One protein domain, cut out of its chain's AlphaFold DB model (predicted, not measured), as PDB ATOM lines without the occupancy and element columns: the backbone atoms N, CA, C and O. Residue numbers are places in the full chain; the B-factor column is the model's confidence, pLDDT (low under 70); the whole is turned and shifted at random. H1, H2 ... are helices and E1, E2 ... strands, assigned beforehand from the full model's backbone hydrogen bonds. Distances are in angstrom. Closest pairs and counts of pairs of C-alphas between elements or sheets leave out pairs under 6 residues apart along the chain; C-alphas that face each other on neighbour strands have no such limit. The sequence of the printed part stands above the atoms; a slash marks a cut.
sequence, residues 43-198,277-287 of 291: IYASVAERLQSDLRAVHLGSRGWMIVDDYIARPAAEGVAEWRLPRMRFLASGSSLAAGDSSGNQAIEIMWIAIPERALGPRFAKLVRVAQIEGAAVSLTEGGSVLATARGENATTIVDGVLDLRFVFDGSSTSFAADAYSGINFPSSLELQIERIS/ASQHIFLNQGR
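This is residues 43 to 198 and 277 to 287 of the 291 residues of an uncharacterized protein of Planctomycetes bacterium (UniProt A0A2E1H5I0). A single twisted sheet is folded back on itself like a clasp, with E6, E1, E2 and E3 in one leaf, E5, E7 and E8 in the other and E4 as the hinge, and it curls round helix H1. Short H2 packs on the opposite face, and short H3 follows edge strand E8. The printed part has 167 residues with three named helices and eight named strands, in the order H1 E1 E2 E3 E4 H2 E5 E6 E7 E8 H3; the class is mixed, helices and strands. The sheet's order is E6 E1 E2 E3 E4 E5 E7 E8, antiparallel throughout. The whole is compact, with a radius of gyration of the C-alphas of 15.8 A, yet elongated, spanning 52 by 32 by 28 A.

Edge strand E6, residues 176 to 178, is the neighbour of E1, residues 66 to 74, with N 66 and O 178 2.9 A apart, within hydrogen-bond range. E2, residues 83 to 93, E3, residues 107 to 116, and E4, residues 125 to 133, continue from E1 as a meander, each strand the antiparallel neighbour of the one before; its three hairpins have within range N 69 and O 87, 3.1 A, N 90 and O 110, 3.0 A, and N 111 and O 130, 2.9 A. E5, residues 155 to 169, bends by 111 degrees at residue 161; its residues 155 to 162 pair with E4, N 127 to O 159 at 2.8 A, and its residues 162 to 169 with E7, residues 189 to 196, N 166 to O 193 at 2.9 A. Edge strand E8, residues 277 to 281, is E7's other neighbour, with N 190 and O 280 2.9 A apart. Between the two leaves of this folded sheet, the closest C-alphas of E2 and E5 are those of Pro 86 and Arg 166, 6.7 A. H1, residues 43 to 56, is on the sheet; its closest C-alphas to E8 are Gln 52 and His 280, 6.0 A. H2, residues 146 to 149, is on the opposite face, at a height of 6.8 A over the sheet. H3, residues 283 to 286, is not on the sheet; it is close to H1 but not clearly touching, with C-alphas 56 and 283 5.8 A apart. In H1 every O i to N i+4 pair is within hydrogen-bond range; H2 and H3 are too short for one.

E2 measures 32.7 A from first to last C-alpha, E3 28.3 A, E4 25.6 A, E1 and E5 24.3 A each, E7 22.6 A and H1 20.2 A. H1 begins at C-alpha 43, (-34.978, -45.680, -63.877), and H3 ends at C-alpha 286, (-38.271, -58.334, -40.338).

The C-alphas farthest apart, Glu 78 and Ala 98, are 54.2 A apart. Residues 199 to 276 are cut out, with 16.5 A between C-alphas 198 and 277. The links E2 to E3 and E4 to H2 are long. Residues 94 to 106 and 145 have pLDDT under 70; the mean of the printed part is 87.4.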
ATOM      1  N   ILE A  43     -34.428 -46.554 -64.925       86.62
ATOM      2  CA  ILE A  43     -34.978 -45.680 -63.877       86.62
ATOM      3  C   ILE A  43     -35.678 -46.524 -62.811       86.62
ATOM      4  O   ILE A  43     -35.527 -46.250 -61.629       86.62
ATOM      5  N   TYR A  44     -36.444 -47.545 -63.202       89.56
ATOM      6  CA  TYR A  44     -37.115 -48.388 -62.216       89.56
ATOM      7  C   TYR A  44     -36.125 -49.221 -61.393       89.56
ATOM      8  O   TYR A  44     -36.264 -49.301 -60.175       89.56
ATOM      9  N   ALA A  45     -35.089 -49.771 -62.028       89.38
ATOM     10  CA  ALA A  45     -34.027 -50.495 -61.341       89.38
ATOM     11  C   ALA A  45     -33.332 -49.617 -60.289       89.38
ATOM     12  O   ALA A  45     -33.120 -50.065 -59.167       89.38
ATOM     13  N   SER A  46     -33.054 -48.342 -60.596       91.56
ATOM     14  CA  SER A  46     -32.460 -47.433 -59.608       91.56
ATOM     15  C   SER A  46     -33.406 -47.106 -58.445       91.56
ATOM     16  O   SER A  46     -32.942 -46.984 -57.309       91.56
ATOM     17  N   VAL A  47     -34.723 -47.026 -58.689       95.25
ATOM     18  CA  VAL A  47     -35.733 -46.911 -57.621       95.25
ATOM     19  C   VAL A  47     -35.689 -48.137 -56.709       95.25
ATOM     20  O   VAL A  47     -35.593 -47.980 -55.490       95.25
ATOM     21  N   ALA A  48     -35.733 -49.339 -57.290       94.81
ATOM     22  CA  ALA A  48     -35.741 -50.600 -56.555       94.81
ATOM     23  C   ALA A  48     -34.462 -50.782 -55.719       94.81
ATOM     24  O   ALA A  48     -34.541 -51.103 -54.534       94.81
ATOM     25  N   GLU A  49     -33.289 -50.499 -56.288       93.44
ATOM     26  CA  GLU A  49     -32.010 -50.566 -55.569       93.44
ATOM     27  C   GLU A  49     -31.946 -49.568 -54.412       93.44
ATOM     28  O   GLU A  49     -31.538 -49.908 -53.298       93.44
ATOM     29  N   ARG A  50     -32.401 -48.328 -54.637       94.38
ATOM     30  CA  ARG A  50     -32.416 -47.316 -53.577       94.38
ATOM     31  C   ARG A  50     -33.351 -47.715 -52.439       94.38
ATOM     32  O   ARG A  50     -32.968 -47.579 -51.278       94.38
ATOM     33  N   LEU A  51     -34.535 -48.233 -52.759       95.44
ATOM     34  CA  LEU A  51     -35.479 -48.734 -51.764       95.44
ATOM     35  C   LEU A  51     -34.892 -49.922 -50.993       95.44
ATOM     36  O   LEU A  51     -34.890 -49.907 -49.765       95.44
ATOM     37  N   GLN A  52     -34.315 -50.909 -51.683       93.88
ATOM     38  CA  GLN A  52     -33.676 -52.059 -51.042       93.88
ATOM     39  C   GLN A  52     -32.542 -51.639 -50.098       93.88
ATOM     40  O   GLN A  52     -32.400 -52.215 -49.017       93.88
ATOM     41  N   SER A  53     -31.740 -50.645 -50.493       90.44
ATOM     42  CA  SER A  53     -30.683 -50.080 -49.652       90.44
ATOM     43  C   SER A  53     -31.245 -49.455 -48.376       90.44
ATOM     44  O   SER A  53     -30.676 -49.668 -47.309       90.44
ATOM     45  N   ASP A  54     -32.346 -48.707 -48.461       93.25
ATOM     46  CA  ASP A  54     -32.951 -48.090 -47.279       93.25
ATOM     47  C   ASP A  54     -33.610 -49.135 -46.366       93.25
ATOM     48  O   ASP A  54     -33.468 -49.064 -45.150       93.25
ATOM     49  N   LEU A  55     -34.280 -50.144 -46.932       92.94
ATOM     50  CA  LEU A  55     -34.903 -51.225 -46.156       92.94
ATOM     51  C   LEU A  55     -33.874 -52.088 -45.421       92.94
ATOM     52  O   LEU A  55     -34.144 -52.586 -44.330       92.94
ATOM     53  N   ARG A  56     -32.670 -52.243 -45.986       88.88
ATOM     54  CA  ARG A  56     -31.543 -52.876 -45.284       88.88
ATOM     55  C   ARG A  56     -31.045 -52.053 -44.102       88.88
ATOM     56  O   ARG A  56     -30.413 -52.614 -43.220       88.88
ATOM     57  N   ALA A  57     -31.314 -50.754 -44.076       88.38
ATOM     58  CA  ALA A  57     -30.922 -49.885 -42.978       88.38
ATOM     59  C   ALA A  57     -31.989 -49.792 -41.876       88.38
ATOM     60  O   ALA A  57     -31.757 -49.094 -40.897       88.38
ATOM     61  N   VAL A  58     -33.143 -50.463 -42.005       90.19
ATOM     62  CA  VAL A  58     -34.213 -50.429 -40.991       90.19
ATOM     63  C   VAL A  58     -33.663 -50.818 -39.620       90.19
ATOM     64  O   VAL A  58     -33.009 -51.849 -39.457       90.19
ATOM     65  N   HIS A  59     -33.957 -49.995 -38.618       88.94
ATOM     66  CA  HIS A  59     -33.484 -50.197 -37.260       88.94
ATOM     67  C   HIS A  59     -34.233 -51.369 -36.600       88.94
ATOM     68  O   HIS A  59     -35.373 -51.224 -36.172       88.94
ATOM     69  N   LEU A  60     -33.592 -52.534 -36.466       87.06
ATOM     70  CA  LEU A  60     -34.231 -53.755 -35.933       87.06
ATOM     71  C   LEU A  60     -34.273 -53.853 -34.396       87.06
ATOM     72  O   LEU A  60     -34.910 -54.762 -33.863       87.06
ATOM     73  N   GLY A  61     -33.596 -52.955 -33.673       83.75
ATOM     74  CA  GLY A  61     -33.618 -52.919 -32.204       83.75
ATOM     75  C   GLY A  61     -34.955 -52.442 -31.617       83.75
ATOM     76  O   GLY A  61     -35.893 -52.111 -32.343       83.75
ATOM     77  N   SER A  62     -35.037 -52.356 -30.288       84.56
ATOM     78  CA  SER A  62     -36.256 -51.950 -29.567       84.56
ATOM     79  C   SER A  62     -36.764 -50.559 -29.977       84.56
ATOM     80  O   SER A  62     -37.958 -50.403 -30.188       84.56
ATOM     81  N   ARG A  63     -35.875 -49.589 -30.227       85.81
ATOM     82  CA  ARG A  63     -36.208 -48.239 -30.737       85.81
ATOM     83  C   ARG A  63     -36.792 -48.185 -32.150       85.81
ATOM     84  O   ARG A  63     -37.352 -47.164 -32.533       85.81
ATOM     85  N   GLY A  64     -36.640 -49.248 -32.936       89.25
ATOM     86  CA  GLY A  64     -37.071 -49.262 -34.329       89.25
ATOM     87  C   GLY A  64     -38.568 -49.036 -34.479       89.25
ATOM     88  O   GLY A  64     -39.354 -49.654 -33.757       89.25
ATOM     89  N   TRP A  65     -38.962 -48.227 -35.457       93.75
ATOM     90  CA  TRP A  65     -40.361 -48.021 -35.815       93.75
ATOM     91  C   TRP A  65     -40.545 -48.014 -37.333       93.75
ATOM     92  O   TRP A  65     -39.616 -47.708 -38.084       93.75
ATOM     93  N   MET A  66     -41.749 -48.369 -37.776       95.75
ATOM     94  CA  MET A  66     -42.160 -48.340 -39.178       95.75
ATOM     95  C   MET A  66     -43.656 -48.075 -39.274       95.75
ATOM     96  O   MET A  66     -44.446 -48.708 -38.581       95.75
ATOM     97  N   ILE A  67     -44.041 -47.169 -40.165       95.75
ATOM     98  CA  ILE A  67     -45.432 -46.824 -40.437       95.75
ATOM     99  C   ILE A  67     -45.625 -46.771 -41.945       95.75
ATOM    100  O   ILE A  67     -44.925 -46.037 -42.648       95.75
ATOM    101  N   VAL A  68     -46.589 -47.538 -42.434       95.69
ATOM    102  CA  VAL A  68     -47.052 -47.499 -43.814       95.69
ATOM    103  C   VAL A  68     -48.545 -47.271 -43.802       95.69
ATOM    104  O   VAL A  68     -49.318 -48.064 -43.261       95.69
ATOM    105  N   ASP A  69     -48.929 -46.145 -44.372       94.75
ATOM    106  CA  ASP A  69     -50.289 -45.653 -44.385       94.75
ATOM    107  C   ASP A  69     -50.533 -44.816 -45.640       94.75
ATOM    108  O   ASP A  69     -49.615 -44.472 -46.389       94.75
ATOM    109  N   ASP A  70     -51.794 -44.462 -45.841       94.25
ATOM    110  CA  ASP A  70     -52.199 -43.514 -46.863       94.25
ATOM    111  C   ASP A  70     -52.504 -42.157 -46.238       94.25
ATOM    112  O   ASP A  70     -53.014 -42.058 -45.118       94.25
ATOM    113  N   TYR A  71     -52.278 -41.093 -47.001       92.62
ATOM    114  CA  TYR A  71     -52.729 -39.754 -46.643       92.62
ATOM    115  C   TYR A  71     -53.639 -39.176 -47.729       92.62
ATOM    116  O   TYR A  71     -53.584 -39.562 -48.898       92.62
ATOM    117  N   ILE A  72     -54.485 -38.221 -47.341       92.69
ATOM    118  CA  ILE A  72     -55.395 -37.535 -48.261       92.69
ATOM    119  C   ILE A  72     -54.597 -36.478 -49.030       92.69
ATOM    120  O   ILE A  72     -54.247 -35.428 -48.492       92.69
ATOM    121  N   ALA A  73     -54.292 -36.758 -50.295       91.62
ATOM    122  CA  ALA A  73     -53.541 -35.859 -51.164       91.62
ATOM    123  C   ALA A  73     -54.425 -34.792 -51.812       91.62
ATOM    124  O   ALA A  73     -53.989 -33.654 -52.001       91.62
ATOM    125  N   ARG A  74     -55.665 -35.159 -52.147       91.06
ATOM    126  CA  ARG A  74     -56.736 -34.229 -52.521       91.06
ATOM    127  C   ARG A  74     -58.050 -34.716 -51.899       91.06
ATOM    128  O   ARG A  74     -58.350 -35.903 -52.046       91.06
ATOM    129  N   PRO A  75     -58.817 -33.847 -51.216       91.31
ATOM    130  CA  PRO A  75     -60.101 -34.230 -50.642       91.31
ATOM    131  C   PRO A  75     -61.120 -34.535 -51.745       91.31
ATOM    132  O   PRO A  75     -60.938 -34.138 -52.900       91.31
ATOM    133  N   ALA A  76     -62.196 -35.234 -51.383       91.19
ATOM    134  CA  ALA A  76     -63.330 -35.413 -52.280       91.19
ATOM    135  C   ALA A  76     -63.963 -34.056 -52.635       91.19
ATOM    136  O   ALA A  76     -64.044 -33.154 -51.800       91.19
ATOM    137  N   ALA A  77     -64.420 -33.934 -53.875       87.50
ATOM    138  CA  ALA A  77     -65.185 -32.801 -54.380       87.50
ATOM    139  C   ALA A  77     -66.341 -33.321 -55.248       87.50
ATOM    140  O   ALA A  77     -66.441 -34.521 -55.513       87.50
ATOM    141  N   GLU A  78     -67.228 -32.437 -55.700       83.50
ATOM    142  CA  GLU A  78     -68.346 -32.832 -56.560       83.50
ATOM    143  C   GLU A  78     -67.842 -33.541 -57.832       83.50
ATOM    144  O   GLU A  78     -67.005 -33.016 -58.567       83.50
ATOM    145  N   GLY A  79     -68.296 -34.780 -58.048       79.25
ATOM    146  CA  GLY A  79     -67.886 -35.612 -59.186       79.25
ATOM    147  C   GLY A  79     -66.437 -36.123 -59.151       79.25
ATOM    148  O   GLY A  79     -65.998 -36.760 -60.107       79.25
ATOM    149  N   VAL A  80     -65.679 -35.885 -58.073       84.38
ATOM    150  CA  VAL A  80     -64.274 -36.308 -57.945       84.38
ATOM    151  C   VAL A  80     -64.054 -37.013 -56.608       84.38
ATOM    152  O   VAL A  80     -64.184 -36.412 -55.544       84.38
ATOM    153  N   ALA A  81     -63.658 -38.289 -56.659       88.44
ATOM    154  CA  ALA A  81     -63.316 -39.042 -55.453       88.44
ATOM    155  C   ALA A  81     -62.146 -38.405 -54.695       88.44
ATOM    156  O   ALA A  81     -61.279 -37.746 -55.278       88.44
ATOM    157  N   GLU A  82     -62.072 -38.703 -53.403       92.25
ATOM    158  CA  GLU A  82     -60.867 -38.479 -52.619       92.25
ATOM    159  C   GLU A  82     -59.668 -39.165 -53.289       92.25
ATOM    160  O   GLU A  82     -59.772 -40.277 -53.818       92.25
ATOM    161  N   TRP A  83     -58.521 -38.489 -53.305       93.06
ATOM    162  CA  TRP A  83     -57.281 -39.072 -53.796       93.06
ATOM    163  C   TRP A  83     -56.339 -39.319 -52.629       93.06
ATOM    164  O   TRP A  83     -55.744 -38.385 -52.085       93.06
ATOM    165  N   ARG A  84     -56.219 -40.592 -52.263       93.31
ATOM    166  CA  ARG A  84     -55.256 -41.076 -51.281       93.31
ATOM    167  C   ARG A  84     -53.956 -41.480 -51.960       93.31
ATOM    168  O   ARG A  84     -53.980 -42.017 -53.067       93.31
ATOM    169  N   LEU A  85     -52.838 -41.182 -51.309       94.62
ATOM    170  CA  LEU A  85     -51.507 -41.571 -51.761       94.62
ATOM    171  C   LEU A  85     -50.751 -42.253 -50.619       94.62
ATOM    172  O   LEU A  85     -50.848 -41.785 -49.479       94.62
ATOM    173  N   PRO A  86     -49.978 -43.308 -50.919       95.44
ATOM    174  CA  PRO A  86     -49.280 -44.052 -49.892       95.44
ATOM    175  C   PRO A  86     -47.996 -43.350 -49.471       95.44
ATOM    176  O   PRO A  86     -47.337 -42.631 -50.241       95.44
ATOM    177  N   ARG A  87     -47.602 -43.634 -48.237       95.44
ATOM    178  CA  ARG A  87     -46.302 -43.280 -47.684       95.44
ATOM    179  C   ARG A  87     -45.802 -44.401 -46.782       95.44
ATOM    180  O   ARG A  87     -46.556 -44.972 -46.006       95.44
ATOM    181  N   MET A  88     -44.512 -44.680 -46.865       96.56
ATOM    182  CA  MET A  88     -43.794 -45.572 -45.966       96.56
ATOM    183  C   MET A  88     -42.742 -44.760 -45.226       96.56
ATOM    184  O   MET A  88     -42.003 -43.990 -45.836       96.56
ATOM    185  N   ARG A  89     -42.674 -44.931 -43.913       95.69
ATOM    186  CA  ARG A  89     -41.801 -44.182 -43.013       95.69
ATOM    187  C   ARG A  89     -41.180 -45.148 -42.023       95.69
ATOM    188  O   ARG A  89     -41.873 -46.044 -41.551       95.69
ATOM    189  N   PHE A  90     -39.905 -44.985 -41.708       95.31
ATOM    190  CA  PHE A  90     -39.245 -45.826 -40.714       95.31
ATOM    191  C   PHE A  90     -37.982 -45.183 -40.160       95.31
ATOM    192  O   PHE A  90     -37.384 -44.293 -40.775       95.31
ATOM    193  N   LEU A  91     -37.557 -45.697 -39.009       92.94
ATOM    194  CA  LEU A  91     -36.256 -45.401 -38.432       92.94
ATOM    195  C   LEU A  91     -35.181 -46.273 -39.077       92.94
ATOM    196  O   LEU A  91     -35.302 -47.501 -39.104       92.94
ATOM    197  N   ALA A  92     -34.115 -45.647 -39.554       89.75
ATOM    198  CA  ALA A  92     -32.942 -46.308 -40.090       89.75
ATOM    199  C   ALA A  92     -31.724 -46.111 -39.180       89.75
ATOM    200  O   ALA A  92     -31.498 -45.032 -38.627       89.75
ATOM    201  N   SER A  93     -30.909 -47.153 -39.062       77.75
ATOM    202  CA  SER A  93     -29.579 -47.082 -38.469       77.75
ATOM    203  C   SER A  93     -28.653 -46.345 -39.446       77.75
ATOM    204  O   SER A  93     -28.524 -46.751 -40.602       77.75
ATOM    205  N   GLY A  94     -28.043 -45.233 -39.021       61.12
ATOM    206  CA  GLY A  94     -27.118 -44.464 -39.857       61.12
ATOM    207  C   GLY A  94     -25.982 -45.329 -40.422       61.12
ATOM    208  O   GLY A  94     -25.527 -46.277 -39.787       61.12
ATOM    209  N   SER A  95     -25.493 -44.992 -41.619       47.41
ATOM    210  CA  SER A  95     -24.496 -45.775 -42.372       47.41
ATOM    211  C   SER A  95     -23.099 -45.869 -41.725       47.41
ATOM    212  O   SER A  95     -22.200 -46.457 -42.321       47.41
ATOM    213  N   SER A  96     -22.891 -45.289 -40.538       42.41
ATOM    214  CA  SER A  96     -21.625 -45.275 -39.788       42.41
ATOM    215  C   SER A  96     -21.678 -45.996 -38.434       42.41
ATOM    216  O   SER A  96     -20.696 -45.949 -37.695       42.41
ATOM    217  N   LEU A  97     -22.781 -46.659 -38.077       47.25
ATOM    218  CA  LEU A  97     -22.918 -47.266 -36.751       47.25
ATOM    219  C   LEU A  97     -22.624 -48.765 -36.778       47.25
ATOM    220  O   LEU A  97     -23.117 -49.508 -37.627       47.25
ATOM    221  N   ALA A  98     -21.827 -49.214 -35.808       43.25
ATOM    222  CA  ALA A  98     -21.656 -50.629 -35.519       43.25
ATOM    223  C   ALA A  98     -23.025 -51.274 -35.244       43.25
ATOM    224  O   ALA A  98     -23.911 -50.629 -34.686       43.25
ATOM    225  N   ALA A  99     -23.166 -52.570 -35.539       49.16
ATOM    226  CA  ALA A  99     -24.374 -53.373 -35.295       49.16
ATOM    227  C   ALA A  99     -24.868 -53.398 -33.821       49.16
ATOM    228  O   ALA A  99     -25.816 -54.112 -33.503       49.16
ATOM    229  N   GLY A 100     -24.222 -52.640 -32.927       46.62
ATOM    230  CA  GLY A 100     -24.497 -52.517 -31.503       46.62
ATOM    231  C   GLY A 100     -24.783 -51.095 -30.994       46.62
ATOM    232  O   GLY A 100     -24.784 -50.935 -29.779       46.62
ATOM    233  N   ASP A 101     -25.048 -50.076 -31.832       53.22
ATOM    234  CA  ASP A 101     -25.669 -48.828 -31.324       53.22
ATOM    235  C   ASP A 101     -27.161 -49.053 -31.022       53.22
ATOM    236  O   ASP A 101     -28.053 -48.550 -31.703       53.22
ATOM    237  N   SER A 102     -27.443 -49.840 -29.984       50.53
ATOM    238  CA  SER A 102     -28.802 -50.039 -29.475       50.53
ATOM    239  C   SER A 102     -29.396 -48.771 -28.868       50.53
ATOM    240  O   SER A 102     -30.613 -48.696 -28.680       50.53
ATOM    241  N   SER A 103     -28.554 -47.767 -28.595       54.03
ATOM    242  CA  SER A 103     -28.986 -46.481 -28.071       54.03
ATOM    243  C   SER A 103     -29.551 -45.567 -29.151       54.03
ATOM    244  O   SER A 103     -30.357 -44.728 -28.789       54.03
ATOM    245  N   GLY A 104     -29.219 -45.736 -30.438       55.84
ATOM    246  CA  GLY A 104     -29.871 -45.050 -31.562       55.84
ATOM    247  C   GLY A 104     -29.642 -43.535 -31.628       55.84
ATOM    248  O   GLY A 104     -30.475 -42.817 -32.169       55.84
ATOM    249  N   ASN A 105     -28.543 -43.021 -31.073       58.53
ATOM    250  CA  ASN A 105     -28.308 -41.572 -30.948       58.53
ATOM    251  C   ASN A 105     -27.918 -40.874 -32.271       58.53
ATOM    252  O   ASN A 105     -27.804 -39.650 -32.308       58.53
ATOM    253  N   GLN A 106     -27.718 -41.631 -33.354       66.44
ATOM    254  CA  GLN A 106     -27.446 -41.130 -34.709       66.44
ATOM    255  C   GLN A 106     -28.356 -41.817 -35.747       66.44
ATOM    256  O   GLN A 106     -27.906 -42.266 -36.806       66.44
ATOM    257  N   ALA A 107     -29.646 -41.952 -35.427       80.69
ATOM    258  CA  ALA A 107     -30.617 -42.541 -36.338       80.69
ATOM    259  C   ALA A 107     -31.077 -41.550 -37.422       80.69
ATOM    260  O   ALA A 107     -31.053 -40.327 -37.255       80.69
ATOM    261  N   ILE A 108     -31.496 -42.103 -38.558       87.81
ATOM    262  CA  ILE A 108     -32.031 -41.351 -39.692       87.81
ATOM    263  C   ILE A 108     -33.486 -41.759 -39.869       87.81
ATOM    264  O   ILE A 108     -33.792 -42.938 -40.016       87.81
ATOM    265  N   GLU A 109     -34.391 -40.794 -39.910       91.62
ATOM    266  CA  GLU A 109     -35.762 -41.048 -40.328       91.62
ATOM    267  C   GLU A 109     -35.820 -41.029 -41.856       91.62
ATOM    268  O   GLU A 109     -35.435 -40.047 -42.501       91.62
ATOM    269  N   ILE A 110     -36.295 -42.127 -42.444       94.25
ATOM    270  CA  ILE A 110     -36.472 -42.263 -43.888       94.25
ATOM    271  C   ILE A 110     -37.962 -42.294 -44.199       94.25
ATOM    272  O   ILE A 110     -38.740 -42.983 -43.540       94.25
ATOM    273  N   MET A 111     -38.357 -41.576 -45.246       95.88
ATOM    274  CA  MET A 111     -39.708 -41.629 -45.785       95.88
ATOM    275  C   MET A 111     -39.702 -41.749 -47.299       95.88
ATOM    276  O   MET A 111     -39.048 -40.977 -47.992       95.88
ATOM    277  N   TRP A 112     -40.517 -42.667 -47.796       97.50
ATOM    278  CA  TRP A 112     -40.905 -42.797 -49.189       97.50
ATOM    279  C   TRP A 112     -42.363 -42.377 -49.320       97.50
ATOM    280  O   TRP A 112     -43.233 -42.969 -48.693       97.50
ATOM    281  N   ILE A 113     -42.643 -41.347 -50.111       96.19
ATOM    282  CA  ILE A 113     -43.983 -40.763 -50.223       96.19
ATOM    283  C   ILE A 113     -44.297 -40.398 -51.670       96.19
ATOM    284  O   ILE A 113     -43.483 -39.777 -52.356       96.19
ATOM    285  N   ALA A 114     -45.491 -40.755 -52.140       96.25
ATOM    286  CA  ALA A 114     -46.030 -40.173 -53.363       96.25
ATOM    287  C   ALA A 114     -46.634 -38.806 -53.052       96.25
ATOM    288  O   ALA A 114     -47.468 -38.704 -52.163       96.25
ATOM    289  N   ILE A 115     -46.262 -37.768 -53.805       94.56
ATOM    290  CA  ILE A 115     -46.890 -36.444 -53.703       94.56
ATOM    291  C   ILE A 115     -47.433 -35.975 -55.052       94.56
ATOM    292  O   ILE A 115     -46.785 -36.224 -56.070       94.56
ATOM    293  N   PRO A 116     -48.573 -35.257 -55.100       94.25
ATOM    294  CA  PRO A 116     -49.089 -34.707 -56.346       94.25
ATOM    295  C   PRO A 116     -48.066 -33.795 -57.021       94.25
ATOM    296  O   PRO A 116     -47.482 -32.919 -56.380       94.25
ATOM    297  N   GLU A 117     -47.888 -33.953 -58.329       92.75
ATOM    298  CA  GLU A 117     -47.023 -33.068 -59.115       92.75
ATOM    299  C   GLU A 117     -47.649 -31.690 -59.336       92.75
ATOM    300  O   GLU A 117     -46.950 -30.707 -59.575       92.75
ATOM    301  N   ARG A 118     -48.982 -31.628 -59.304       88.44
ATOM    302  CA  ARG A 118     -49.776 -30.419 -59.521       88.44
ATOM    303  C   ARG A 118     -50.926 -30.368 -58.525       88.44
ATOM    304  O   ARG A 118     -51.416 -31.410 -58.092       88.44
ATOM    305  N   ALA A 119     -51.386 -29.162 -58.203       83.12
ATOM    306  CA  ALA A 119     -52.579 -28.971 -57.378       83.12
ATOM    307  C   ALA A 119     -53.858 -29.388 -58.126       83.12
ATOM    308  O   ALA A 119     -54.709 -30.068 -57.563       83.12
ATOM    309  N   LEU A 120     -53.945 -29.041 -59.414       82.31
ATOM    310  CA  LEU A 120     -55.085 -29.312 -60.288       82.31
ATOM    311  C   LEU A 120     -54.659 -30.103 -61.530       82.31
ATOM    312  O   LEU A 120     -53.496 -30.071 -61.944       82.31
ATOM    313  N   GLY A 121     -55.624 -30.790 -62.139       82.56
ATOM    314  CA  GLY A 121     -55.427 -31.611 -63.332       82.56
ATOM    315  C   GLY A 121     -55.262 -33.104 -63.021       82.56
ATOM    316  O   GLY A 121     -55.647 -33.537 -61.927       82.56
ATOM    317  N   PRO A 122     -54.692 -33.880 -63.966       83.94
ATOM    318  CA  PRO A 122     -54.587 -35.331 -63.855       83.94
ATOM    319  C   PRO A 122     -53.937 -35.780 -62.544       83.94
ATOM    320  O   PRO A 122     -53.104 -35.065 -61.968       83.94
ATOM    321  N   ARG A 123     -54.307 -36.977 -62.085       90.38
ATOM    322  CA  ARG A 123     -53.775 -37.624 -60.877       90.38
ATOM    323  C   ARG A 123     -52.337 -38.132 -61.082       90.38
ATOM    324  O   ARG A 123     -52.070 -39.321 -60.982       90.38
ATOM    325  N   PHE A 124     -51.413 -37.219 -61.387       93.19
ATOM    326  CA  PHE A 124     -49.979 -37.497 -61.427       93.19
ATOM    327  C   PHE A 124     -49.320 -37.183 -60.094       93.19
ATOM    328  O   PHE A 124     -49.419 -36.061 -59.581       93.19
ATOM    329  N   ALA A 125     -48.604 -38.166 -59.577       95.44
ATOM    330  CA  ALA A 125     -47.722 -38.038 -58.444       95.44
ATOM    331  C   ALA A 125     -46.257 -38.188 -58.871       95.44
ATOM    332  O   ALA A 125     -45.927 -38.691 -59.946       95.44
ATOM    333  N   LYS A 126     -45.368 -37.751 -57.991       95.38
ATOM    334  CA  LYS A 126     -43.956 -38.108 -58.003       95.38
ATOM    335  C   LYS A 126     -43.635 -38.854 -56.718       95.38
ATOM    336  O   LYS A 126     -44.150 -38.498 -55.658       95.38
ATOM    337  N   LEU A 127     -42.798 -39.877 -56.819       97.19
ATOM    338  CA  LEU A 127     -42.257 -40.586 -55.668       97.19
ATOM    339  C   LEU A 127     -41.053 -39.812 -55.141       97.19
ATOM    340  O   LEU A 127     -40.112 -39.515 -55.882       97.19
ATOM    341  N   VAL A 128     -41.098 -39.480 -53.861       96.88
ATOM    342  CA  VAL A 128     -40.093 -38.688 -53.165       96.88
ATOM    343  C   VAL A 128     -39.536 -39.498 -52.009       96.88
ATOM    344  O   VAL A 128     -40.283 -40.154 -51.284       96.88
ATOM    345  N   ARG A 129     -38.220 -39.418 -51.832       95.88
ATOM    346  CA  ARG A 129     -37.509 -39.932 -50.671       95.88
ATOM    347  C   ARG A 129     -37.060 -38.765 -49.805       95.88
ATOM    348  O   ARG A 129     -36.355 -37.885 -50.290       95.88
ATOM    349  N   VAL A 130     -37.401 -38.789 -48.531       93.38
ATOM    350  CA  VAL A 130     -36.877 -37.881 -47.508       93.38
ATOM    351  C   VAL A 130     -35.936 -38.672 -46.613       93.38
ATOM    352  O   VAL A 130     -36.232 -39.815 -46.267       93.38
ATOM    353  N   ALA A 131     -34.805 -38.073 -46.255       90.38
ATOM    354  CA  ALA A 131     -33.966 -38.558 -45.169       90.38
ATOM    355  C   ALA A 131     -33.579 -37.384 -44.278       90.38
ATOM    356  O   ALA A 131     -33.067 -36.383 -44.775       90.38
ATOM    357  N   GLN A 132     -33.821 -37.515 -42.980       87.00
ATOM    358  CA  GLN A 132     -33.445 -36.509 -41.995       87.00
ATOM    359  C   GLN A 132     -32.853 -37.169 -40.757       87.00
ATOM    360  O   GLN A 132     -33.188 -38.306 -40.432       87.00
ATOM    361  N   ILE A 133     -31.968 -36.453 -40.072       85.06
ATOM    362  CA  ILE A 133     -31.444 -36.887 -38.777       85.06
ATOM    363  C   ILE A 133     -32.603 -36.870 -37.771       85.06
ATOM    364  O   ILE A 133     -33.382 -35.913 -37.745       85.06
ATOM    365  N   GLU A 134     -32.730 -37.924 -36.963       85.06
ATOM    366  CA  GLU A 134     -33.742 -37.998 -35.906       85.06
ATOM    367  C   GLU A 134     -33.624 -36.783 -34.966       85.06
ATOM    368  O   GLU A 134     -32.535 -36.423 -34.520       85.06
ATOM    369  N   GLY A 135     -34.747 -36.107 -34.705       80.50
ATOM    370  CA  GLY A 135     -34.796 -34.916 -33.847       80.50
ATOM    371  C   GLY A 135     -34.304 -33.606 -34.481       80.50
ATOM    372  O   GLY A 135     -34.421 -32.561 -33.847       80.50
ATOM    373  N   ALA A 136     -33.799 -33.607 -35.722       79.75
ATOM    374  CA  ALA A 136     -33.389 -32.370 -36.404       79.75
ATOM    375  C   ALA A 136     -34.576 -31.502 -36.870       79.75
ATOM    376  O   ALA A 136     -34.424 -30.305 -37.107       79.75
ATOM    377  N   ALA A 137     -35.753 -32.107 -37.016       82.75
ATOM    378  CA  ALA A 137     -37.009 -31.460 -37.372       82.75
ATOM    379  C   ALA A 137     -38.176 -32.216 -36.715       82.75
ATOM    380  O   ALA A 137     -37.963 -33.131 -35.918       82.75
ATOM    381  N   VAL A 138     -39.415 -31.852 -37.066       86.69
ATOM    382  CA  VAL A 138     -40.601 -32.626 -36.671       86.69
ATOM    383  C   VAL A 138     -40.438 -34.070 -37.148       86.69
ATOM    384  O   VAL A 138     -40.114 -34.297 -38.321       86.69
ATOM    385  N   SER A 139     -40.652 -35.025 -36.239       88.38
ATOM    386  CA  SER A 139     -40.493 -36.449 -36.537       88.38
ATOM    387  C   SER A 139     -41.404 -36.861 -37.686       88.38
ATOM    388  O   SER A 139     -42.568 -36.460 -37.761       88.38
ATOM    389  N   LEU A 140     -40.897 -37.728 -38.561       90.50
ATOM    390  CA  LEU A 140     -41.692 -38.302 -39.639       90.50
ATOM    391  C   LEU A 140     -42.831 -39.182 -39.117       90.50
ATOM    392  O   LEU A 140     -43.745 -39.457 -39.887       90.50
ATOM    393  N   THR A 141     -42.837 -39.599 -37.848       89.81
ATOM    394  CA  THR A 141     -43.989 -40.296 -37.246       89.81
ATOM    395  C   THR A 141     -45.240 -39.409 -37.194       89.81
ATOM    396  O   THR A 141     -46.355 -39.897 -37.407       89.81
ATOM    397  N   GLU A 142     -45.071 -38.093 -37.046       84.50
ATOM    398  CA  GLU A 142     -46.164 -37.129 -36.935       84.50
ATOM    399  C   GLU A 142     -46.796 -36.816 -38.299       84.50
ATOM    400  O   GLU A 142     -46.176 -36.266 -39.206       84.50
ATOM    401  N   GLY A 143     -48.082 -37.136 -38.467       71.12
ATOM    402  CA  GLY A 143     -48.744 -37.069 -39.775       71.12
ATOM    403  C   GLY A 143     -48.898 -35.666 -40.385       71.12
ATOM    404  O   GLY A 143     -49.043 -35.571 -41.606       71.12
ATOM    405  N   GLY A 144     -48.880 -34.602 -39.572       70.12
ATOM    406  CA  GLY A 144     -49.237 -33.233 -39.978       70.12
ATOM    407  C   GLY A 144     -48.156 -32.461 -40.747       70.12
ATOM    408  O   GLY A 144     -48.486 -31.610 -41.568       70.12
ATOM    409  N   SER A 145     -46.874 -32.771 -40.535       68.25
ATOM    410  CA  SER A 145     -45.733 -32.061 -41.147       68.25
ATOM    411  C   SER A 145     -45.164 -32.765 -42.387       68.25
ATOM    412  O   SER A 145     -44.460 -32.151 -43.188       68.25
ATOM    413  N   VAL A 146     -45.526 -34.034 -42.597       76.81
ATOM    414  CA  VAL A 146     -44.971 -34.937 -43.618       76.81
ATOM    415  C   VAL A 146     -44.937 -34.334 -45.028       76.81
ATOM    416  O   VAL A 146     -43.943 -34.477 -45.742       76.81
ATOM    417  N   LEU A 147     -45.993 -33.630 -45.445       82.12
ATOM    418  CA  LEU A 147     -46.043 -33.024 -46.780       82.12
ATOM    419  C   LEU A 147     -45.135 -31.808 -46.934       82.12
ATOM    420  O   LEU A 147     -44.606 -31.592 -48.026       82.12
ATOM    421  N   ALA A 148     -44.966 -31.019 -45.874       83.94
ATOM    422  CA  ALA A 148     -44.035 -29.902 -45.880       83.94
ATOM    423  C   ALA A 148     -42.600 -30.434 -45.979       83.94
ATOM    424  O   ALA A 148     -41.854 -30.003 -46.855       83.94
ATOM    425  N   THR A 149     -42.261 -31.458 -45.190       84.88
ATOM    426  CA  THR A 149     -40.942 -32.105 -45.233       84.88
ATOM    427  C   THR A 149     -40.659 -32.732 -46.600       84.88
ATOM    428  O   THR A 149     -39.582 -32.538 -47.157       84.88
ATOM    429  N   ALA A 150     -41.642 -33.402 -47.210       84.56
ATOM    430  CA  ALA A 150     -41.521 -33.981 -48.555       84.56
ATOM    431  C   ALA A 150     -41.361 -32.946 -49.684       84.56
ATOM    432  O   ALA A 150     -41.043 -33.307 -50.819       84.56
ATOM    433  N   ARG A 151     -41.609 -31.664 -49.401       85.31
ATOM    434  CA  ARG A 151     -41.405 -30.543 -50.329       85.31
ATOM    435  C   ARG A 151     -40.187 -29.685 -49.969       85.31
ATOM    436  O   ARG A 151     -39.891 -28.760 -50.719       85.31
ATOM    437  N   GLY A 152     -39.528 -29.973 -48.847       83.50
ATOM    438  CA  GLY A 152     -38.363 -29.244 -48.355       83.50
ATOM    439  C   GLY A 152     -37.044 -29.706 -48.974       83.50
ATOM    440  O   GLY A 152     -37.009 -30.550 -49.867       83.50
ATOM    441  N   GLU A 153     -35.940 -29.159 -48.467       77.88
ATOM    442  CA  GLU A 153     -34.589 -29.357 -49.018       77.88
ATOM    443  C   GLU A 153     -34.055 -30.790 -48.850       77.88
ATOM    444  O   GLU A 153     -33.319 -31.283 -49.700       77.88
ATOM    445  N   ASN A 154     -34.493 -31.506 -47.810       79.94
ATOM    446  CA  ASN A 154     -34.078 -32.889 -47.527       79.94
ATOM    447  C   ASN A 154     -34.803 -33.942 -48.394       79.94
ATOM    448  O   ASN A 154     -34.643 -35.150 -48.192       79.94
ATOM    449  N   ALA A 155     -35.636 -33.500 -49.339       90.56
ATOM    450  CA  ALA A 155     -36.445 -34.350 -50.196       90.56
ATOM    451  C   ALA A 155     -35.793 -34.553 -51.572       90.56
ATOM    452  O   ALA A 155     -35.567 -33.619 -52.336       90.56
ATOM    453  N   THR A 156     -35.556 -35.808 -51.941       93.94
ATOM    454  CA  THR A 156     -35.074 -36.202 -53.268       93.94
ATOM    455  C   THR A 156     -36.228 -36.769 -54.085       93.94
ATOM    456  O   THR A 156     -36.868 -37.740 -53.682       93.94
ATOM    457  N   THR A 157     -36.500 -36.197 -55.259       94.06
ATOM    458  CA  THR A 157     -37.452 -36.807 -56.202       94.06
ATOM    459  C   THR A 157     -36.803 -38.036 -56.836       94.06
ATOM    460  O   THR A 157     -35.769 -37.915 -57.483       94.06
ATOM    461  N   ILE A 158     -37.410 -39.208 -56.644       94.75
ATOM    462  CA  ILE A 158     -36.898 -40.493 -57.134       94.75
ATOM    463  C   ILE A 158     -37.420 -40.785 -58.541       94.75
ATOM    464  O   ILE A 158     -36.651 -41.119 -59.439       94.75
ATOM    465  N   VAL A 159     -38.729 -40.638 -58.748       94.12
ATOM    466  CA  VAL A 159     -39.355 -40.812 -60.063       94.12
ATOM    467  C   VAL A 159     -40.608 -39.952 -60.178       94.12
ATOM    468  O   VAL A 159     -41.300 -39.698 -59.192       94.12
ATOM    469  N   ASP A 160     -40.889 -39.485 -61.388       93.88
ATOM    470  CA  ASP A 160     -42.032 -38.647 -61.726       93.88
ATOM    471  C   ASP A 160     -43.046 -39.397 -62.611       93.88
ATOM    472  O   ASP A 160     -42.823 -40.539 -63.025       93.88
ATOM    473  N   GLY A 161     -44.191 -38.766 -62.881       94.19
ATOM    474  CA  GLY A 161     -45.240 -39.335 -63.726       94.19
ATOM    475  C   GLY A 161     -45.849 -40.624 -63.169       94.19
ATOM    476  O   GLY A 161     -46.306 -41.466 -63.944       94.19
ATOM    477  N   VAL A 162     -45.840 -40.793 -61.848       95.56
ATOM    478  CA  VAL A 162     -46.453 -41.925 -61.150       95.56
ATOM    479  C   VAL A 162     -47.966 -41.738 -61.152       95.56
ATOM    480  O   VAL A 162     -48.476 -40.689 -60.768       95.56
ATOM    481  N   LEU A 163     -48.678 -42.751 -61.622       94.75
ATOM    482  CA  LEU A 163     -50.133 -42.797 -61.706       94.75
ATOM    483  C   LEU A 163     -50.736 -43.668 -60.601       94.75
ATOM    484  O   LEU A 163     -51.767 -43.310 -60.038       94.75
ATOM    485  N   ASP A 164     -50.085 -44.787 -60.285       95.12
ATOM    486  CA  ASP A 164     -50.425 -45.671 -59.166       95.12
ATOM    487  C   ASP A 164     -49.133 -46.080 -58.456       95.12
ATOM    488  O   ASP A 164     -48.118 -46.346 -59.105       95.12
ATOM    489  N   LEU A 165     -49.170 -46.111 -57.128       96.38
ATOM    490  CA  LEU A 165     -48.074 -46.558 -56.275       96.38
ATOM    491  C   LEU A 165     -48.675 -47.418 -55.176       96.38
ATOM    492  O   LEU A 165     -49.649 -47.000 -54.554       96.38
ATOM    493  N   ARG A 166     -48.083 -48.582 -54.912       96.25
ATOM    494  CA  ARG A 166     -48.460 -49.437 -53.785       96.25
ATOM    495  C   ARG A 166     -47.225 -50.027 -53.120       96.25
ATOM    496  O   ARG A 166     -46.295 -50.468 -53.795       96.25
ATOM    497  N   PHE A 167     -47.260 -50.037 -51.793       96.94
ATOM    498  CA  PHE A 167     -46.375 -50.827 -50.945       96.94
ATOM    499  C   PHE A 167     -47.185 -52.028 -50.465       96.94
ATOM    500  O   PHE A 167     -48.203 -51.831 -49.804       96.94
ATOM    501  N   VAL A 168     -46.788 -53.242 -50.839       96.62
ATOM    502  CA  VAL A 168     -47.507 -54.470 -50.475       96.62
ATOM    503  C   VAL A 168     -46.620 -55.330 -49.585       96.62
ATOM    504  O   VAL A 168     -45.554 -55.766 -50.001       96.62
ATOM    505  N   PHE A 169     -47.052 -55.585 -48.359       92.81
ATOM    506  CA  PHE A 169     -46.337 -56.387 -47.375       92.81
ATOM    507  C   PHE A 169     -46.877 -57.800 -47.311       92.81
ATOM    508  O   PHE A 169     -48.093 -58.015 -47.371       92.81
ATOM    509  N   ASP A 170     -45.948 -58.744 -47.162       91.44
ATOM    510  CA  ASP A 170     -46.233 -60.159 -46.910       91.44
ATOM    511  C   ASP A 170     -47.327 -60.725 -47.843       91.44
ATOM    512  O   ASP A 170     -48.171 -61.536 -47.465       91.44
ATOM    513  N   GLY A 171     -47.319 -60.249 -49.094       84.94
ATOM    514  CA  GLY A 171     -48.180 -60.688 -50.188       84.94
ATOM    515  C   GLY A 171     -49.555 -60.021 -50.299       84.94
ATOM    516  O   GLY A 171     -50.200 -60.207 -51.329       84.94
ATOM    517  N   SER A 172     -50.033 -59.252 -49.311       85.88
ATOM    518  CA  SER A 172     -51.376 -58.645 -49.427       85.88
ATOM    519  C   SER A 172     -51.646 -57.352 -48.653       85.88
ATOM    520  O   SER A 172     -52.557 -56.621 -49.044       85.88
ATOM    521  N   SER A 173     -50.898 -57.026 -47.594       91.00
ATOM    522  CA  SER A 173     -51.221 -55.844 -46.781       91.00
ATOM    523  C   SER A 173     -50.674 -54.561 -47.397       91.00
ATOM    524  O   SER A 173     -49.514 -54.516 -47.788       91.00
ATOM    525  N   THR A 174     -51.463 -53.489 -47.433       92.81
ATOM    526  CA  THR A 174     -51.006 -52.155 -47.877       92.81
ATOM    527  C   THR A 174     -50.799 -51.171 -46.733       92.81
ATOM    528  O   THR A 174     -50.445 -50.017 -46.963       92.81
ATOM    529  N   SER A 175     -51.016 -51.613 -45.496       95.12
ATOM    530  CA  SER A 175     -50.779 -50.825 -44.294       95.12
ATOM    531  C   SER A 175     -50.027 -51.640 -43.251       95.12
ATOM    532  O   SER A 175     -50.109 -52.871 -43.195       95.12
ATOM    533  N   PHE A 176     -49.251 -50.937 -42.437       96.12
ATOM    534  CA  PHE A 176     -48.487 -51.521 -41.347       96.12
ATOM    535  C   PHE A 176     -48.135 -50.432 -40.337       96.12
ATOM    536  O   PHE A 176     -47.829 -49.306 -40.722       96.12
ATOM    537  N   ALA A 177     -48.136 -50.756 -39.049       95.50
ATOM    538  CA  ALA A 177     -47.645 -49.854 -38.020       95.50
ATOM    539  C   ALA A 177     -46.969 -50.659 -36.912       95.50
ATOM    540  O   ALA A 177     -47.562 -51.574 -36.343       95.50
ATOM    541  N   ALA A 178     -45.729 -50.299 -36.608       95.06
ATOM    542  CA  ALA A 178     -45.017 -50.749 -35.429       95.06
ATOM    543  C   ALA A 178     -44.303 -49.549 -34.816       95.06
ATOM    544  O   ALA A 178     -43.355 -49.017 -35.399       95.06
ATOM    545  N   ASP A 179     -44.754 -49.152 -33.632       93.38
ATOM    546  CA  ASP A 179     -44.135 -48.078 -32.868       93.38
ATOM    547  C   ASP A 179     -42.810 -48.530 -32.250       93.38
ATOM    548  O   ASP A 179     -42.515 -49.731 -32.128       93.38
ATOM    549  N   ALA A 180     -42.013 -47.553 -31.821       89.44
ATOM    550  CA  ALA A 180     -40.829 -47.813 -31.021       89.44
ATOM    551  C   ALA A 180     -41.223 -48.574 -29.745       89.44
ATOM    552  O   ALA A 180     -42.244 -48.295 -29.122       89.44
ATOM    553  N   TYR A 181     -40.408 -49.551 -29.362       88.81
ATOM    554  CA  TYR A 181     -40.568 -50.403 -28.180       88.81
ATOM    555  C   TYR A 181     -41.829 -51.282 -28.154       88.81
ATOM    556  O   TYR A 181     -42.058 -51.980 -27.172       88.81
ATOM    557  N   SER A 182     -42.608 -51.328 -29.239       90.75
ATOM    558  CA  SER A 182     -43.832 -52.143 -29.330       90.75
ATOM    559  C   SER A 182     -43.587 -53.657 -29.271       90.75
ATOM    560  O   SER A 182     -44.510 -54.422 -29.010       90.75
ATOM    561  N   GLY A 183     -42.365 -54.112 -29.575       86.25
ATOM    562  CA  GLY A 183     -42.035 -55.536 -29.713       86.25
ATOM    563  C   GLY A 183     -42.610 -56.202 -30.972       86.25
ATOM    564  O   GLY A 183     -42.324 -57.369 -31.227       86.25
ATOM    565  N   ILE A 184     -43.373 -55.471 -31.790       91.25
ATOM    566  CA  ILE A 184     -43.976 -55.972 -33.029       91.25
ATOM    567  C   ILE A 184     -42.886 -56.126 -34.094       91.25
ATOM    568  O   ILE A 184     -42.184 -55.161 -34.404       91.25
ATOM    569  N   ASN A 185     -42.738 -57.325 -34.660       93.00
ATOM    570  CA  ASN A 185     -41.819 -57.568 -35.776       93.00
ATOM    571  C   ASN A 185     -42.246 -56.792 -37.029       93.00
ATOM    572  O   ASN A 185     -43.435 -56.592 -37.267       93.00
ATOM    573  N   PHE A 186     -41.271 -56.388 -37.839       94.12
ATOM    574  CA  PHE A 186     -41.522 -55.782 -39.142       94.12
ATOM    575  C   PHE A 186     -41.957 -56.843 -40.165       94.12
ATOM    576  O   PHE A 186     -41.725 -58.036 -39.939       94.12
ATOM    577  N   PRO A 187     -42.550 -56.425 -41.297       95.06
ATOM    578  CA  PRO A 187     -42.855 -57.331 -42.393       95.06
ATOM    579  C   PRO A 187     -41.621 -58.093 -42.868       95.06
ATOM    580  O   PRO A 187     -40.495 -57.592 -42.820       95.06
ATOM    581  N   SER A 188     -41.835 -59.304 -43.368       94.00
ATOM    582  CA  SER A 188     -40.742 -60.131 -43.888       94.00
ATOM    583  C   SER A 188     -40.314 -59.702 -45.291       94.00
ATOM    584  O   SER A 188     -39.138 -59.800 -45.661       94.00
ATOM    585  N   SER A 189     -41.268 -59.177 -46.060       94.75
ATOM    586  CA  SER A 189     -41.069 -58.717 -47.426       94.75
ATOM    587  C   SER A 189     -41.938 -57.506 -47.752       94.75
ATOM    588  O   SER A 189     -43.001 -57.303 -47.166       94.75
ATOM    589  N   LEU A 190     -41.469 -56.714 -48.712       96.88
ATOM    590  CA  LEU A 190     -42.192 -55.604 -49.317       96.88
ATOM    591  C   LEU A 190     -42.125 -55.744 -50.835       96.88
ATOM    592  O   LEU A 190     -41.042 -55.840 -51.399       96.88
ATOM    593  N   GLU A 191     -43.257 -55.663 -51.511       97.31
ATOM    594  CA  GLU A 191     -43.328 -55.458 -52.949       97.31
ATOM    595  C   GLU A 191     -43.647 -53.989 -53.246       97.31
ATOM    596  O   GLU A 191     -44.633 -53.432 -52.754       97.31
ATOM    597  N   LEU A 192     -42.803 -53.352 -54.057       97.31
ATOM    598  CA  LEU A 192     -43.039 -52.017 -54.590       97.31
ATOM    599  C   LEU A 192     -43.682 -52.137 -55.973       97.31
ATOM    600  O   LEU A 192     -43.020 -52.541 -56.931       97.31
ATOM    601  N   GLN A 193     -44.931 -51.695 -56.102       96.50
ATOM    602  CA  GLN A 193     -45.639 -51.630 -57.380       96.50
ATOM    603  C   GLN A 193     -45.774 -50.174 -57.834       96.50
ATOM    604  O   GLN A 193     -46.294 -49.332 -57.100       96.50
ATOM    605  N   ILE A 194     -45.312 -49.872 -59.050       95.69
ATOM    606  CA  ILE A 194     -45.398 -48.542 -59.665       95.69
ATOM    607  C   ILE A 194     -46.017 -48.657 -61.049       95.69
ATOM    608  O   ILE A 194     -45.484 -49.328 -61.929       95.69
ATOM    609  N   GLU A 195     -47.075 -47.896 -61.290       94.81
ATOM    610  CA  GLU A 195     -47.545 -47.596 -62.636       94.81
ATOM    611  C   GLU A 195     -47.191 -46.159 -62.986       94.81
ATOM    612  O   GLU A 195     -47.619 -45.221 -62.315       94.81
ATOM    613  N   ARG A 196     -46.399 -45.971 -64.043       92.62
ATOM    614  CA  ARG A 196     -45.917 -44.643 -64.447       92.62
ATOM    615  C   ARG A 196     -46.064 -44.387 -65.932       92.62
ATOM    616  O   ARG A 196     -46.035 -45.305 -66.753       92.62
ATOM    617  N   ILE A 197     -46.137 -43.109 -66.275       91.44
ATOM    618  CA  ILE A 197     -46.055 -42.611 -67.642       91.44
ATOM    619  C   ILE A 197     -44.863 -41.667 -67.783       91.44
ATOM    620  O   ILE A 197     -44.578 -40.854 -66.908       91.44
ATOM    621  N   SER A 198     -44.147 -41.763 -68.899       86.62
ATOM    622  CA  SER A 198     -42.941 -40.969 -69.132       86.62
ATOM    623  C   SER A 198     -42.883 -40.399 -70.549       86.62
ATOM    624  O   SER A 198     -43.639 -40.794 -71.442       86.62
ATOM    625  N   ALA A 277     -42.908 -53.826 -61.000       94.56
ATOM    626  CA  ALA A 277     -42.977 -54.458 -59.689       94.56
ATOM    627  C   ALA A 277     -41.601 -55.014 -59.295       94.56
ATOM    628  O   ALA A 277     -40.852 -55.488 -60.151       94.56
ATOM    629  N   SER A 278     -41.266 -54.926 -58.011       94.94
ATOM    630  CA  SER A 278     -40.025 -55.452 -57.443       94.94
ATOM    631  C   SER A 278     -40.276 -55.905 -56.016       94.94
ATOM    632  O   SER A 278     -41.007 -55.261 -55.266       94.94
ATOM    633  N   GLN A 279     -39.680 -57.041 -55.666       95.44
ATOM    634  CA  GLN A 279     -39.778 -57.627 -54.341       95.44
ATOM    635  C   GLN A 279     -38.508 -57.323 -53.550       95.44
ATOM    636  O   GLN A 279     -37.392 -57.505 -54.037       95.44
ATOM    637  N   HIS A 280     -38.700 -56.899 -52.310       94.06
ATOM    638  CA  HIS A 280     -37.668 -56.529 -51.362       94.06
ATOM    639  C   HIS A 280     -37.794 -57.380 -50.110       94.06
ATOM    640  O   HIS A 280     -38.891 -57.613 -49.600       94.06
ATOM    641  N   ILE A 281     -36.656 -57.833 -49.601       90.50
ATOM    642  CA  ILE A 281     -36.592 -58.656 -48.395       90.50
ATOM    643  C   ILE A 281     -35.958 -57.823 -47.288       90.50
ATOM    644  O   ILE A 281     -34.919 -57.183 -47.493       90.50
ATOM    645  N   PHE A 282     -36.591 -57.838 -46.117       88.69
ATOM    646  CA  PHE A 282     -36.058 -57.202 -44.921       88.69
ATOM    647  C   PHE A 282     -34.912 -58.027 -44.337       88.69
ATOM    648  O   PHE A 282     -34.924 -59.262 -44.371       88.69
ATOM    649  N   LEU A 283     -33.924 -57.350 -43.746       85.94
ATOM    650  CA  LEU A 283     -32.913 -58.043 -42.948       85.94
ATOM    651  C   LEU A 283     -33.590 -58.846 -41.834       85.94
ATOM    652  O   LEU A 283     -34.603 -58.425 -41.277       85.94
ATOM    653  N   ASN A 284     -33.035 -60.024 -41.540       86.38
ATOM    654  CA  ASN A 284     -33.582 -60.954 -40.550       86.38
ATOM    655  C   ASN A 284     -35.077 -61.289 -40.767       86.38
ATOM    656  O   ASN A 284     -35.789 -61.594 -39.812       86.38
ATOM    657  N   GLN A 285     -35.575 -61.185 -42.010       89.25
ATOM    658  CA  GLN A 285     -36.995 -61.368 -42.348       89.25
ATOM    659  C   GLN A 285     -37.930 -60.499 -41.486       89.25
ATOM    660  O   GLN A 285     -39.002 -60.947 -41.085       89.25
ATOM    661  N   GLY A 286     -37.494 -59.283 -41.142       86.88
ATOM    662  CA  GLY A 286     -38.271 -58.334 -40.338       86.88
ATOM    663  C   GLY A 286     -38.273 -58.613 -38.831       86.88
ATOM    664  O   GLY A 286     -38.814 -57.822 -38.055       86.88
ATOM    665  N   ARG A 287     -37.635 -59.699 -38.373       89.69
ATOM    666  CA  ARG A 287     -37.550 -60.017 -36.944       89.69
ATOM    667  C   ARG A 287     -36.663 -59.016 -36.214       89.69
ATOM    668  O   ARG A 287     -35.520 -58.772 -36.617       89.69
TER     669      ARG A 287